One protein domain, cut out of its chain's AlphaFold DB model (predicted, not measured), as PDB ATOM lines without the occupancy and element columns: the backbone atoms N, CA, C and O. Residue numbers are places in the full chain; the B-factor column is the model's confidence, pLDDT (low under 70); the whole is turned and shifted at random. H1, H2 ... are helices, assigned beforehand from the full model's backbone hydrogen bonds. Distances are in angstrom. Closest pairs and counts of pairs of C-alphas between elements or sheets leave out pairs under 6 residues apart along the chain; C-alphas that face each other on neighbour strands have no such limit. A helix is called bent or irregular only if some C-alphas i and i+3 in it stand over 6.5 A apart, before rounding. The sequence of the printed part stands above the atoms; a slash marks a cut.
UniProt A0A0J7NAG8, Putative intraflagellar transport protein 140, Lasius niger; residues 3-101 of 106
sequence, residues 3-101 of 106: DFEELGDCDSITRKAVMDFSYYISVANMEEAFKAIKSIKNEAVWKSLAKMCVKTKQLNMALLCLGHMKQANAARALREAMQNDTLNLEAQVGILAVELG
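Overview. This is residues 3 to 101 of the 106 residues of the protein "Putative intraflagellar transport protein 140" of Lasius niger (UniProt A0A0J7NAG8). What shape do these coordinates draw? The longest helix, H2, and H3 form a helical hairpin beside an up-and-down bundle of H4, H5, H6 and H7, each helix running against the one before it. The hairpin is only loosely joined to the bundle, H2 coming close to H4, and short, irregular H1 packs on H4. What are the make-up and outline? The printed part has 99 residues with seven named helices, H1 to H7 in chain order, and no named strand; the class is all helix. It is compact, with a radius of gyration of the C-alphas of 13.3 A, and elongated, spanning 43 by 26 by 20 A.

Along the chain. Where is the longest helix? H2, residues 12 to 26, measures 21.3 A from C-alpha 12 at (159.952, 165.679, 43.269) to C-alpha 26 at (155.822, 186.057, 47.712). What stands before and after it? H1 is residues 3 to 7; it is irregular, with C-alphas 3 and 6 7.7 A apart. H3 is residues 30 to 37, and H4, residues 43 to 56, is 19.7 A long. Where are the others? H5 is residues 59 to 68, 14.5 A long, and H6 is residues 72 to 82, 15.3 A long. H7, residues 89 to 99, is 15.5 A long and ends with C-alpha 99 at (133.305, 176.356, 51.750).

Arrangement. How does H2 meet its surroundings? H2 and H3 touch, closest at the C-alphas of Phe 21 and Ala 33, 4.5 A, at a shallow tilt of 13 degrees, opposite ways. H2 and H4 are close but not clearly touching, closest at the C-alphas of Val 18 and Val 45, 8.0 A. What touches H4, the hub? H1 touches it, closest at the C-alphas of Asp 3 and Ser 48, 5.5 A. H5 touches it in a hairpin, closest at the C-alphas of Ala 50 and Ala 62, 5.2 A. H7 touches H4 at residues 51 to 54 alone, closest at the C-alphas of Val 54 and Val 93, 5.7 A. Where is H6? It touches H5, closest at the C-alphas of Leu 63 and Ala 75, 5.7 A. It also touches H7, closest at the C-alphas of Ala 81 and Gln 92, 5.5 A, and is apart from H4. How complete are the backbones? Every O i to N i+4 pair is within hydrogen-bond range in H2, H3, H5, H6 and H7; H4 has 9 of 10, and H1 has 0 of 1, with 1 of 2 O i to N i+3 pairs within range.

Size, cuts and confidence. How far does it reach? The two C-alphas farthest apart, those of Ser 12 and Thr 86, are 43.9 A apart. Are there cuts or long links? The printed part has no cut and no long link; the link from H6 to H7 is short, and the others are tight. Where is confidence low? The mean pLDDT of the printed part is 86.2, and residues 3 to 10 are under 70.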
ATOM      1  N   ASP A   3     151.042 174.901  55.458       63.38
ATOM      2  CA  ASP A   3     149.851 174.705  54.611       63.38
ATOM      3  C   ASP A   3     149.925 173.463  53.715       63.38
ATOM      4  O   ASP A   3     148.917 173.020  53.171       63.38
ATOM      5  N   PHE A   4     151.120 172.895  53.585       63.69
ATOM      6  CA  PHE A   4     151.477 171.810  52.684       63.69
ATOM      7  C   PHE A   4     151.875 170.530  53.438       63.69
ATOM      8  O   PHE A   4     152.440 169.618  52.845       63.69
ATOM      9  N   GLU A   5     151.580 170.439  54.739       60.78
ATOM     10  CA  GLU A   5     151.884 169.257  55.562       60.78
ATOM     11  C   GLU A   5     151.157 167.988  55.078       60.78
ATOM     12  O   GLU A   5     151.673 166.885  55.235       60.78
ATOM     13  N   GLU A   6     150.017 168.139  54.395       56.97
ATOM     14  CA  GLU A   6     149.272 167.040  53.761       56.97
ATOM     15  C   GLU A   6     149.889 166.565  52.424       56.97
ATOM     16  O   GLU A   6     149.335 165.658  51.805       56.97
ATOM     17  N   LEU A   7     151.019 167.124  51.947       62.44
ATOM     18  CA  LEU A   7     151.598 166.700  50.658       62.44
ATOM     19  C   LEU A   7     152.081 165.242  50.640       62.44
ATOM     20  O   LEU A   7     152.233 164.698  49.555       62.44
ATOM     21  N   GLY A   8     152.317 164.588  51.779       61.19
ATOM     22  CA  GLY A   8     152.766 163.188  51.805       61.19
ATOM     23  C   GLY A   8     153.960 162.901  50.873       61.19
ATOM     24  O   GLY A   8     154.823 163.759  50.650       61.19
ATOM     25  N   ASP A   9     153.990 161.694  50.301       58.94
ATOM     26  CA  ASP A   9     154.971 161.269  49.292       58.94
ATOM     27  C   ASP A   9     154.591 161.805  47.897       58.94
ATOM     28  O   ASP A   9     154.189 161.082  46.986       58.94
ATOM     29  N   CYS A  10     154.651 163.125  47.732       65.31
ATOM     30  CA  CYS A  10     154.578 163.734  46.407       65.31
ATOM     31  C   CYS A  10     155.906 163.587  45.663       65.31
ATOM     32  O   CYS A  10     156.989 163.751  46.238       65.31
ATOM     33  N   ASP A  11     155.800 163.360  44.356       73.69
ATOM     34  CA  ASP A  11     156.916 163.340  43.425       73.69
ATOM     35  C   ASP A  11     157.718 164.649  43.480       73.69
ATOM     36  O   ASP A  11     157.207 165.739  43.773       73.69
ATOM     37  N   SER A  12     159.019 164.547  43.202       78.94
ATOM     38  CA  SER A  12     159.952 165.679  43.269       78.94
ATOM     39  C   SER A  12     159.523 166.857  42.387       78.94
ATOM     40  O   SER A  12     159.802 168.008  42.723       78.94
ATOM     41  N   ILE A  13     158.793 166.579  41.303       81.69
ATOM     42  CA  ILE A  13     158.245 167.574  40.381       81.69
ATOM     43  C   ILE A  13     157.142 168.386  41.065       81.69
ATOM     44  O   ILE A  13     157.229 169.612  41.081       81.69
ATOM     45  N   THR A  14     156.155 167.739  41.692       81.56
ATOM     46  CA  THR A  14     155.092 168.435  42.437       81.56
ATOM     47  C   THR A  14     155.661 169.256  43.589       81.56
ATOM     48  O   THR A  14     155.258 170.400  43.794       81.56
ATOM     49  N   ARG A  15     156.652 168.724  44.318       81.50
ATOM     50  CA  ARG A  15     157.309 169.460  45.410       81.50
ATOM     51  C   ARG A  15     158.007 170.722  44.903       81.50
ATOM     52  O   ARG A  15     157.862 171.782  45.508       81.50
ATOM     53  N   LYS A  16     158.731 170.614  43.786       85.56
ATOM     54  CA  LYS A  16     159.385 171.758  43.147       85.56
ATOM     55  C   LYS A  16     158.362 172.783  42.660       85.56
ATOM     56  O   LYS A  16     158.496 173.954  42.979       85.56
ATOM     57  N   ALA A  17     157.303 172.336  41.994       86.50
ATOM     58  CA  ALA A  17     156.220 173.195  41.526       86.50
ATOM     59  C   ALA A  17     155.552 173.988  42.666       86.50
ATOM     60  O   ALA A  17     155.315 175.186  42.536       86.50
ATOM     61  N   VAL A  18     155.301 173.348  43.813       83.44
ATOM     62  CA  VAL A  18     154.749 174.008  45.011       83.44
ATOM     63  C   VAL A  18     155.738 175.004  45.633       83.44
ATOM     64  O   VAL A  18     155.332 176.062  46.131       83.44
ATOM     65  N   MET A  19     157.034 174.691  45.604       83.75
ATOM     66  CA  MET A  19     158.091 175.586  46.080       83.75
ATOM     67  C   MET A  19     158.194 176.835  45.194       83.75
ATOM     68  O   MET A  19     158.145 177.953  45.710       83.75
ATOM     69  N   ASP A  20     158.250 176.640  43.875       87.75
ATOM     70  CA  ASP A  20     158.298 177.704  42.870       87.75
ATOM     71  C   ASP A  20     157.041 178.586  42.973       87.75
ATOM     72  O   ASP A  20     157.133 179.811  43.033       87.75
ATOM     73  N   PHE A  21     155.862 177.979  43.137       85.56
ATOM     74  CA  PHE A  21     154.613 178.700  43.396       85.56
ATOM     75  C   PHE A  21     154.682 179.607  44.625       85.56
ATOM     76  O   PHE A  21     154.314 180.781  44.563       85.56
ATOM     77  N   SER A  22     155.151 179.067  45.752       81.00
ATOM     78  CA  SER A  22     155.244 179.817  47.009       81.00
ATOM     79  C   SER A  22     156.195 181.010  46.872       81.00
ATOM     80  O   SER A  22     155.927 182.090  47.407       81.00
ATOM     81  N   TYR A  23     157.284 180.832  46.118       86.88
ATOM     82  CA  TYR A  23     158.210 181.905  45.773       86.88
ATOM     83  C   TYR A  23     157.525 182.984  44.924       86.88
ATOM     84  O   TYR A  23     157.541 184.154  45.303       86.88
ATOM     85  N   TYR A  24     156.851 182.594  43.839       86.94
ATOM     86  CA  TYR A  24     156.193 183.526  42.922       86.94
ATOM     87  C   TYR A  24     155.067 184.339  43.574       86.94
ATOM     88  O   TYR A  24     154.967 185.540  43.325       86.94
ATOM     89  N   ILE A  25     154.279 183.742  44.475       79.44
ATOM     90  CA  ILE A  25     153.283 184.483  45.269       79.44
ATOM     91  C   ILE A  25     153.954 185.508  46.193       79.44
ATOM     92  O   ILE A  25     153.460 186.629  46.320       79.44
ATOM     93  N   SER A  26     155.089 185.159  46.806       80.56
ATOM     94  CA  SER A  26     155.822 186.057  47.712       80.56
ATOM     95  C   SER A  26     156.405 187.278  46.996       80.56
ATOM     96  O   SER A  26     156.488 188.350  47.587       80.56
ATOM     97  N   VAL A  27     156.770 187.140  45.717       86.94
ATOM     98  CA  VAL A  27     157.237 188.251  44.865       86.94
ATOM     99  C   VAL A  27     156.109 188.901  44.048       86.94
ATOM    100  O   VAL A  27     156.383 189.663  43.126       86.94
ATOM    101  N   ALA A  28     154.844 188.601  44.373       79.88
ATOM    102  CA  ALA A  28     153.647 189.095  43.685       79.88
ATOM    103  C   ALA A  28     153.609 188.820  42.163       79.88
ATOM    104  O   ALA A  28     152.904 189.500  41.417       79.88
ATOM    105  N   ASN A  29     154.322 187.793  41.691       83.94
ATOM    106  CA  ASN A  29     154.329 187.377  40.292       83.94
ATOM    107  C   ASN A  29     153.308 186.254  40.062       83.94
ATOM    108  O   ASN A  29     153.638 185.068  40.061       83.94
ATOM    109  N   MET A  30     152.039 186.628  39.891       77.56
ATOM    110  CA  MET A  30     150.957 185.644  39.773       77.56
ATOM    111  C   MET A  30     151.033 184.790  38.502       77.56
ATOM    112  O   MET A  30     150.674 183.618  38.550       77.56
ATOM    113  N   GLU A  31     151.508 185.330  37.378       82.25
ATOM    114  CA  GLU A  31     151.564 184.582  36.114       82.25
ATOM    115  C   GLU A  31     152.502 183.372  36.213       82.25
ATOM    116  O   GLU A  31     152.127 182.251  35.856       82.25
ATOM    117  N   GLU A  32     153.699 183.579  36.764       87.06
ATOM    118  CA  GLU A  32     154.662 182.497  36.978       87.06
ATOM    119  C   GLU A  32     154.203 181.531  38.075       87.06
ATOM    120  O   GLU A  32     154.384 180.318  37.945       87.06
ATOM    121  N   ALA A  33     153.497 182.031  39.098       84.75
ATOM    122  CA  ALA A  33     152.849 181.173  40.085       84.75
ATOM    123  C   ALA A  33     151.871 180.199  39.400       84.75
ATOM    124  O   ALA A  33     151.957 178.987  39.598       84.75
ATOM    125  N   PHE A  34     150.992 180.690  38.520       80.88
ATOM    126  CA  PHE A  34     150.069 179.832  37.773       80.88
ATOM    127  C   PHE A  34     150.794 178.804  36.897       80.88
ATOM    128  O   PHE A  34     150.398 177.636  36.878       80.88
ATOM    129  N   LYS A  35     151.852 179.207  36.180       85.94
ATOM    130  CA  LYS A  35     152.634 178.289  35.333       85.94
ATOM    131  C   LYS A  35     153.258 177.161  36.149       85.94
ATOM    132  O   LYS A  35     153.199 176.013  35.707       85.94
ATOM    133  N   ALA A  36     153.781 177.469  37.337       85.75
ATOM    134  CA  ALA A  36     154.417 176.491  38.212       85.75
ATOM    135  C   ALA A  36     153.458 175.362  38.623       85.75
ATOM    136  O   ALA A  36     153.849 174.200  38.612       85.75
ATOM    137  N   ILE A  37     152.190 175.674  38.921       83.44
ATOM    138  CA  ILE A  37     151.227 174.687  39.452       83.44
ATOM    139  C   ILE A  37     150.290 174.075  38.409       83.44
ATOM    140  O   ILE A  37     149.622 173.086  38.702       83.44
ATOM    141  N   LYS A  38     150.225 174.620  37.188       81.88
ATOM    142  CA  LYS A  38     149.279 174.181  36.143       81.88
ATOM    143  C   LYS A  38     149.392 172.691  35.792       81.88
ATOM    144  O   LYS A  38     148.411 172.084  35.365       81.88
ATOM    145  N   SER A  39     150.578 172.103  35.933       80.44
ATOM    146  CA  SER A  39     150.835 170.686  35.644       80.44
ATOM    147  C   SER A  39     150.425 169.740  36.783       80.44
ATOM    148  O   SER A  39     150.378 168.526  36.571       80.44
ATOM    149  N   ILE A  40     150.101 170.268  37.970       83.44
ATOM    150  CA  ILE A  40     149.779 169.476  39.159       83.44
ATOM    151  C   ILE A  40     148.362 168.906  39.051       83.44
ATOM    152  O   ILE A  40     147.373 169.627  38.921       83.44
ATOM    153  N   LYS A  41     148.252 167.581  39.178       79.62
ATOM    154  CA  LYS A  41     146.969 166.857  39.165       79.62
ATOM    155  C   LYS A  41     146.484 166.438  40.554       79.62
ATOM    156  O   LYS A  41     145.346 166.005  40.687       79.62
ATOM    157  N   ASN A  42     147.342 166.533  41.567       83.38
ATOM    158  CA  ASN A  42     147.033 166.068  42.912       83.38
ATOM    159  C   ASN A  42     146.066 167.034  43.616       83.38
ATOM    160  O   ASN A  42     146.410 168.185  43.883       83.38
ATOM    161  N   GLU A  43     144.869 166.550  43.941       83.56
ATOM    162  CA  GLU A  43     143.819 167.318  44.616       83.56
ATOM    163  C   GLU A  43     144.241 167.817  46.009       83.56
ATOM    164  O   GLU A  43     143.880 168.929  46.393       83.56
ATOM    165  N   ALA A  44     145.072 167.062  46.737       83.19
ATOM    166  CA  ALA A  44     145.581 167.476  48.046       83.19
ATOM    167  C   ALA A  44     146.410 168.768  47.954       83.19
ATOM    168  O   ALA A  44     146.304 169.642  48.813       83.19
ATOM    169  N   VAL A  45     147.171 168.939  46.866       83.56
ATOM    170  CA  VAL A  45     147.935 170.170  46.622       83.56
ATOM    171  C   VAL A  45     146.997 171.347  46.388       83.56
ATOM    172  O   VAL A  45     147.191 172.407  46.978       83.56
ATOM    173  N   TRP A  46     145.945 171.163  45.587       87.88
ATOM    174  CA  TRP A  46     144.938 172.198  45.347       87.88
ATOM    175  C   TRP A  46     144.186 172.581  46.622       87.88
ATOM    176  O   TRP A  46     143.944 173.764  46.853       87.88
ATOM    177  N   LYS A  47     143.912 171.616  47.506       87.50
ATOM    178  CA  LYS A  47     143.336 171.872  48.831       87.50
ATOM    179  C   LYS A  47     144.273 172.711  49.705       87.50
ATOM    180  O   LYS A  47     143.832 173.686  50.312       87.50
ATOM    181  N   SER A  48     145.563 172.383  49.745       86.38
ATOM    182  CA  SER A  48     146.577 173.189  50.440       86.38
ATOM    183  C   SER A  48     146.707 174.604  49.866       86.38
ATOM    184  O   SER A  48     146.789 175.576  50.618       86.38
ATOM    185  N   LEU A  49     146.665 174.742  48.538       86.19
ATOM    186  CA  LEU A  49     146.674 176.039  47.861       86.19
ATOM    187  C   LEU A  49     145.428 176.860  48.197       86.19
ATOM    188  O   LEU A  49     145.544 178.045  48.504       86.19
ATOM    189  N   ALA A  50     144.249 176.239  48.223       89.69
ATOM    190  CA  ALA A  50     143.008 176.899  48.607       89.69
ATOM    191  C   ALA A  50     143.068 177.418  50.057       89.69
ATOM    192  O   ALA A  50     142.720 178.572  50.310       89.69
ATOM    193  N   LYS A  51     143.608 176.619  50.995       88.75
ATOM    194  CA  LYS A  51     143.871 177.051  52.384       88.75
ATOM    195  C   LYS A  51     144.811 178.259  52.441       88.75
ATOM    196  O   LYS A  51     144.574 179.193  53.206       88.75
ATOM    197  N   MET A  52     145.865 178.273  51.624       86.81
ATOM    198  CA  MET A  52     146.769 179.422  51.530       86.81
ATOM    199  C   MET A  52     146.046 180.668  50.999       86.81
ATOM    200  O   MET A  52     146.253 181.753  51.537       86.81
ATOM    201  N   CYS A  53     145.174 180.519  49.997       88.81
ATOM    202  CA  CYS A  53     144.428 181.636  49.409       88.81
ATOM    203  C   CYS A  53     143.529 182.352  50.426       88.81
ATOM    204  O   CYS A  53     143.342 183.561  50.315       88.81
ATOM    205  N   VAL A  54     143.029 181.642  51.443       90.62
ATOM    206  CA  VAL A  54     142.312 182.251  52.578       90.62
ATOM    207  C   VAL A  54     143.239 183.172  53.376       90.62
ATOM    208  O   VAL A  54     142.876 184.300  53.689       90.62
ATOM    209  N   LYS A  55     144.474 182.737  53.649       86.06
ATOM    210  CA  LYS A  55     145.459 183.516  54.421       86.06
ATOM    211  C   LYS A  55     146.008 184.715  53.648       86.06
ATOM    212  O   LYS A  55     146.232 185.770  54.231       86.06
ATOM    213  N   THR A  56     146.242 184.551  52.348       85.62
ATOM    214  CA  THR A  56     146.788 185.600  51.470       85.62
ATOM    215  C   THR A  56     145.713 186.486  50.847       85.62
ATOM    216  O   THR A  56     146.048 187.481  50.209       85.62
ATOM    217  N   LYS A  57     144.430 186.141  51.037       89.81
ATOM    218  CA  LYS A  57     143.255 186.834  50.485       89.81
ATOM    219  C   LYS A  57     143.233 186.880  48.950       89.81
ATOM    220  O   LYS A  57     142.628 187.761  48.347       89.81
ATOM    221  N   GLN A  58     143.878 185.908  48.302       88.31
ATOM    222  CA  GLN A  58     143.971 185.802  46.842       88.31
ATOM    223  C   GLN A  58     142.756 185.050  46.263       88.31
ATOM    224  O   GLN A  58     142.855 183.892  45.858       88.31
ATOM    225  N   LEU A  59     141.583 185.693  46.219       91.25
ATOM    226  CA  LEU A  59     140.315 185.036  45.843       91.25
ATOM    227  C   LEU A  59     140.276 184.509  44.396       91.25
ATOM    228  O   LEU A  59     139.700 183.454  44.134       91.25
ATOM    229  N   ASN A  60     140.951 185.183  43.460       89.25
ATOM    230  CA  ASN A  60     141.072 184.710  42.073       89.25
ATOM    231  C   ASN A  60     141.803 183.358  41.993       89.25
ATOM    232  O   ASN A  60     141.393 182.462  41.255       89.25
ATOM    233  N   MET A  61     142.861 183.190  42.794       87.00
ATOM    234  CA  MET A  61     143.574 181.916  42.915       87.00
ATOM    235  C   MET A  61     142.696 180.849  43.573       87.00
ATOM    236  O   MET A  61     142.720 179.689  43.160       87.00
ATOM    237  N   ALA A  62     141.890 181.232  44.568       91.06
ATOM    238  CA  ALA A  62     140.969 180.313  45.223       91.06
ATOM    239  C   ALA A  62     139.939 179.739  44.240       91.06
ATOM    240  O   ALA A  62     139.716 178.531  44.240       91.06
ATOM    241  N   LEU A  63     139.381 180.561  43.341       92.00
ATOM    242  CA  LEU A  63     138.482 180.088  42.280       92.00
ATOM    243  C   LEU A  63     139.135 179.035  41.379       92.00
ATOM    244  O   LEU A  63     138.481 178.050  41.028       92.00
ATOM    245  N   LEU A  64     140.418 179.206  41.037       89.12
ATOM    246  CA  LEU A  64     141.156 178.193  40.282       89.12
ATOM    247  C   LEU A  64     141.255 176.883  41.075       89.12
ATOM    248  O   LEU A  64     140.960 175.817  40.533       89.12
ATOM    249  N   CYS A  65     141.631 176.962  42.354       90.25
ATOM    250  CA  CYS A  65     141.768 175.782  43.211       90.25
ATOM    251  C   CYS A  65     140.445 175.010  43.317       90.25
ATOM    252  O   CYS A  65     140.423 173.797  43.112       90.25
ATOM    253  N   LEU A  66     139.331 175.718  43.534       92.31
ATOM    254  CA  LEU A  66     137.988 175.130  43.585       92.31
ATOM    255  C   LEU A  66     137.601 174.442  42.266       92.31
ATOM    256  O   LEU A  66     136.954 173.395  42.284       92.31
ATOM    257  N   GLY A  67     138.032 174.986  41.122       90.19
ATOM    258  CA  GLY A  67     137.853 174.362  39.810       90.19
ATOM    259  C   GLY A  67     138.597 173.030  39.677       90.19
ATOM    260  O   GLY A  67     138.005 172.033  39.263       90.19
ATOM    261  N   HIS A  68     139.867 172.984  40.090       88.75
ATOM    262  CA  HIS A  68     140.662 171.750  40.082       88.75
ATOM    263  C   HIS A  68     140.147 170.698  41.076       88.75
ATOM    264  O   HIS A  68     140.223 169.504  40.792       88.75
ATOM    265  N   MET A  69     139.555 171.134  42.190       89.69
ATOM    266  CA  MET A  69     138.899 170.278  43.190       89.69
ATOM    267  C   MET A  69     137.454 169.902  42.811       89.69
ATOM    268  O   MET A  69     136.764 169.244  43.584       89.69
ATOM    269  N   LYS A  70     136.961 170.331  41.637       90.75
ATOM    270  CA  LYS A  70     135.588 170.087  41.146       90.75
ATOM    271  C   LYS A  70     134.484 170.569  42.103       90.75
ATOM    272  O   LYS A  70     133.356 170.078  42.060       90.75
ATOM    273  N   GLN A  71     134.766 171.574  42.929       90.81
ATOM    274  CA  GLN A  71     133.816 172.147  43.883       90.81
ATOM    275  C   GLN A  71     133.005 173.274  43.232       90.81
ATOM    276  O   GLN A  71     133.189 174.458  43.511       90.81
ATOM    277  N   ALA A  72     132.095 172.908  42.325       92.56
ATOM    278  CA  ALA A  72     131.315 173.878  41.550       92.56
ATOM    279  C   ALA A  72     130.437 174.795  42.424       92.56
ATOM    280  O   ALA A  72     130.301 175.982  42.120       92.56
ATOM    281  N   ASN A  73     129.878 174.258  43.515       93.75
ATOM    282  CA  ASN A  73     129.056 175.019  44.460       93.75
ATOM    283  C   ASN A  73     129.883 176.070  45.206       93.75
ATOM    284  O   ASN A  73     129.527 177.243  45.157       93.75
ATOM    285  N   ALA A  74     131.029 175.675  45.766       94.50
ATOM    286  CA  ALA A  74     131.964 176.593  46.410       94.50
ATOM    287  C   ALA A  74     132.447 177.686  45.448       94.50
ATOM    288  O   ALA A  74     132.477 178.867  45.786       94.50
ATOM    289  N   ALA A  75     132.776 177.312  44.205       95.31
ATOM    290  CA  ALA A  75     133.205 178.275  43.196       95.31
ATOM    291  C   ALA A  75     132.091 179.274  42.842       95.31
ATOM    292  O   ALA A  75     132.373 180.432  42.536       95.31
ATOM    293  N   ARG A  76     130.824 178.842  42.864       95.69
ATOM    294  CA  ARG A  76     129.670 179.723  42.659       95.69
ATOM    295  C   ARG A  76     129.463 180.659  43.848       95.69
ATOM    296  O   ARG A  76     129.404 181.862  43.620       95.69
ATOM    297  N   ALA A  77     129.440 180.133  45.071       95.69
ATOM    298  CA  ALA A  77     129.295 180.926  46.291       95.69
ATOM    299  C   ALA A  77     130.380 182.009  46.396       95.69
ATOM    300  O   ALA A  77     130.080 183.171  46.667       95.69
ATOM    301  N   LEU A  78     131.634 181.666  46.082       96.06
ATOM    302  CA  LEU A  78     132.726 182.635  46.074       96.06
ATOM    303  C   LEU A  78     132.569 183.702  44.978       96.06
ATOM    304  O   LEU A  78     132.821 184.875  45.237       96.06
ATOM    305  N   ARG A  79     132.134 183.336  43.761       95.69
ATOM    306  CA  ARG A  79     131.875 184.324  42.696       95.69
ATOM    307  C   ARG A  79     130.768 185.298  43.081       95.69
ATOM    308  O   ARG A  79     130.935 186.496  42.882       95.69
ATOM    309  N   GLU A  80     129.672 184.787  43.635       96.38
ATOM    310  CA  GLU A  80     128.559 185.606  44.126       96.38
ATOM    311  C   GLU A  80     129.039 186.552  45.241       96.38
ATOM    312  O   GLU A  80     128.705 187.734  45.229       96.38
ATOM    313  N   ALA A  81     129.901 186.074  46.146       95.44
ATOM    314  CA  ALA A  81     130.498 186.898  47.193       95.44
ATOM    315  C   ALA A  81     131.399 188.015  46.642       95.44
ATOM    316  O   ALA A  81     131.315 189.151  47.098       95.44
ATOM    317  N   MET A  82     132.245 187.702  45.656       93.94
ATOM    318  CA  MET A  82     133.161 188.664  45.027       93.94
ATOM    319  C   MET A  82     132.442 189.744  44.210       93.94
ATOM    320  O   MET A  82     132.985 190.828  44.034       93.94
ATOM    321  N   GLN A  83     131.248 189.444  43.693       94.56
ATOM    322  CA  GLN A  83     130.409 190.382  42.937       94.56
ATOM    323  C   GLN A  83     129.473 191.204  43.830       94.56
ATOM    324  O   GLN A  83     128.767 192.081  43.337       94.56
ATOM    325  N   ASN A  84     129.424 190.905  45.128       93.62
ATOM    326  CA  ASN A  84     128.558 191.600  46.058       93.62
ATOM    327  C   ASN A  84     129.288 192.795  46.688       93.62
ATOM    328  O   ASN A  84     130.076 192.631  47.618       93.62
ATOM    329  N   ASP A  85     128.944 194.000  46.235       89.56
ATOM    330  CA  ASP A  85     129.538 195.260  46.704       89.56
ATOM    331  C   ASP A  85     129.277 195.562  48.192       89.56
ATOM    332  O   ASP A  85     129.936 196.413  48.788       89.56
ATOM    333  N   THR A  86     128.326 194.863  48.824       94.69
ATOM    334  CA  THR A  86     128.055 194.998  50.265       94.69
ATOM    335  C   THR A  86     128.998 194.160  51.135       94.69
ATOM    336  O   THR A  86     129.101 194.409  52.338       94.69
ATOM    337  N   LEU A  87     129.705 193.184  50.551       93.00
ATOM    338  CA  LEU A  87     130.646 192.321  51.261       93.00
ATOM    339  C   LEU A  87     132.070 192.859  51.147       93.00
ATOM    340  O   LEU A  87     132.648 192.934  50.064       93.00
ATOM    341  N   ASN A  88     132.678 193.153  52.295       94.44
ATOM    342  CA  ASN A  88     134.102 193.463  52.355       94.44
ATOM    343  C   ASN A  88     134.967 192.211  52.099       94.44
ATOM    344  O   ASN A  88     134.492 191.074  52.147       94.44
ATOM    345  N   LEU A  89     136.265 192.423  51.865       92.50
ATOM    346  CA  LEU A  89     137.210 191.346  51.557       92.50
ATOM    347  C   LEU A  89     137.252 190.253  52.640       92.50
ATOM    348  O   LEU A  89     137.339 189.077  52.301       92.50
ATOM    349  N   GLU A  90     137.154 190.610  53.923       93.19
ATOM    350  CA  GLU A  90     137.147 189.627  55.017       93.19
ATOM    351  C   GLU A  90     135.918 188.721  54.962       93.19
ATOM    352  O   GLU A  90     136.030 187.516  55.165       93.19
ATOM    353  N   ALA A  91     134.748 189.273  54.637       95.12
ATOM    354  CA  ALA A  91     133.528 188.493  54.492       95.12
ATOM    355  C   ALA A  91     133.612 187.540  53.289       95.12
ATOM    356  O   ALA A  91     133.228 186.375  53.396       95.12
ATOM    357  N   GLN A  92     134.185 187.994  52.170       95.31
ATOM    358  CA  GLN A  92     134.421 187.149  50.993       95.31
ATOM    359  C   GLN A  92     135.411 186.009  51.295       95.31
ATOM    360  O   GLN A  92     135.173 184.854  50.937       95.31
ATOM    361  N   VAL A  93     136.501 186.312  52.008       94.69
ATOM    362  CA  VAL A  93     137.477 185.319  52.487       94.69
ATOM    363  C   VAL A  93     136.839 184.357  53.494       94.69
ATOM    364  O   VAL A  93     137.123 183.161  53.459       94.69
ATOM    365  N   GLY A  94     135.941 184.846  54.350       94.25
ATOM    366  CA  GLY A  94     135.164 184.035  55.284       94.25
ATOM    367  C   GLY A  94     134.265 183.024  54.575       94.25
ATOM    368  O   GLY A  94     134.245 181.859  54.960       94.25
ATOM    369  N   ILE A  95     133.590 183.426  53.493       94.94
ATOM    370  CA  ILE A  95     132.791 182.512  52.659       94.94
ATOM    371  C   ILE A  95     133.679 181.411  52.075       94.94
ATOM    372  O   ILE A  95     133.355 180.233  52.205       94.94
ATOM    373  N   LEU A  96     134.844 181.764  51.519       94.62
ATOM    374  CA  LEU A  96     135.817 180.768  51.060       94.62
ATOM    375  C   LEU A  96     136.253 179.822  52.193       94.62
ATOM    376  O   LEU A  96     136.336 178.614  51.984       94.62
ATOM    377  N   ALA A  97     136.529 180.347  53.388       93.94
ATOM    378  CA  ALA A  97     136.927 179.536  54.536       93.94
ATOM    379  C   ALA A  97     135.829 178.542  54.946       93.94
ATOM    380  O   ALA A  97     136.135 177.386  55.235       93.94
ATOM    381  N   VAL A  98     134.560 178.959  54.915       94.19
ATOM    382  CA  VAL A  98     133.406 178.093  55.191       94.19
ATOM    383  C   VAL A  98     133.283 176.985  54.145       94.19
ATOM    384  O   VAL A  98     133.197 175.816  54.518       94.19
ATOM    385  N   GLU A  99     133.359 177.326  52.856       93.12
ATOM    386  CA  GLU A  99     133.305 176.356  51.750       93.12
ATOM    387  C   GLU A  99     134.445 175.324  51.812       93.12
ATOM    388  O   GLU A  99     134.268 174.159  51.462       93.12
ATOM    389  N   LEU A 100     135.617 175.729  52.313       90.56
ATOM    390  CA  LEU A 100     136.774 174.849  52.505       90.56
ATOM    391  C   LEU A 100     136.754 174.064  53.829       90.56
ATOM    392  O   LEU A 100     137.687 173.301  54.092       90.56
ATOM    393  N   GLY A 101     135.734 174.240  54.672       90.44
ATOM    394  CA  GLY A 101     135.643 173.550  55.958       90.44
ATOM    395  C   GLY A 101     136.573 174.095  57.047       90.44
ATOM    396  O   GLY A 101     136.856 173.399  58.017       90.44
TER     397      GLY A 101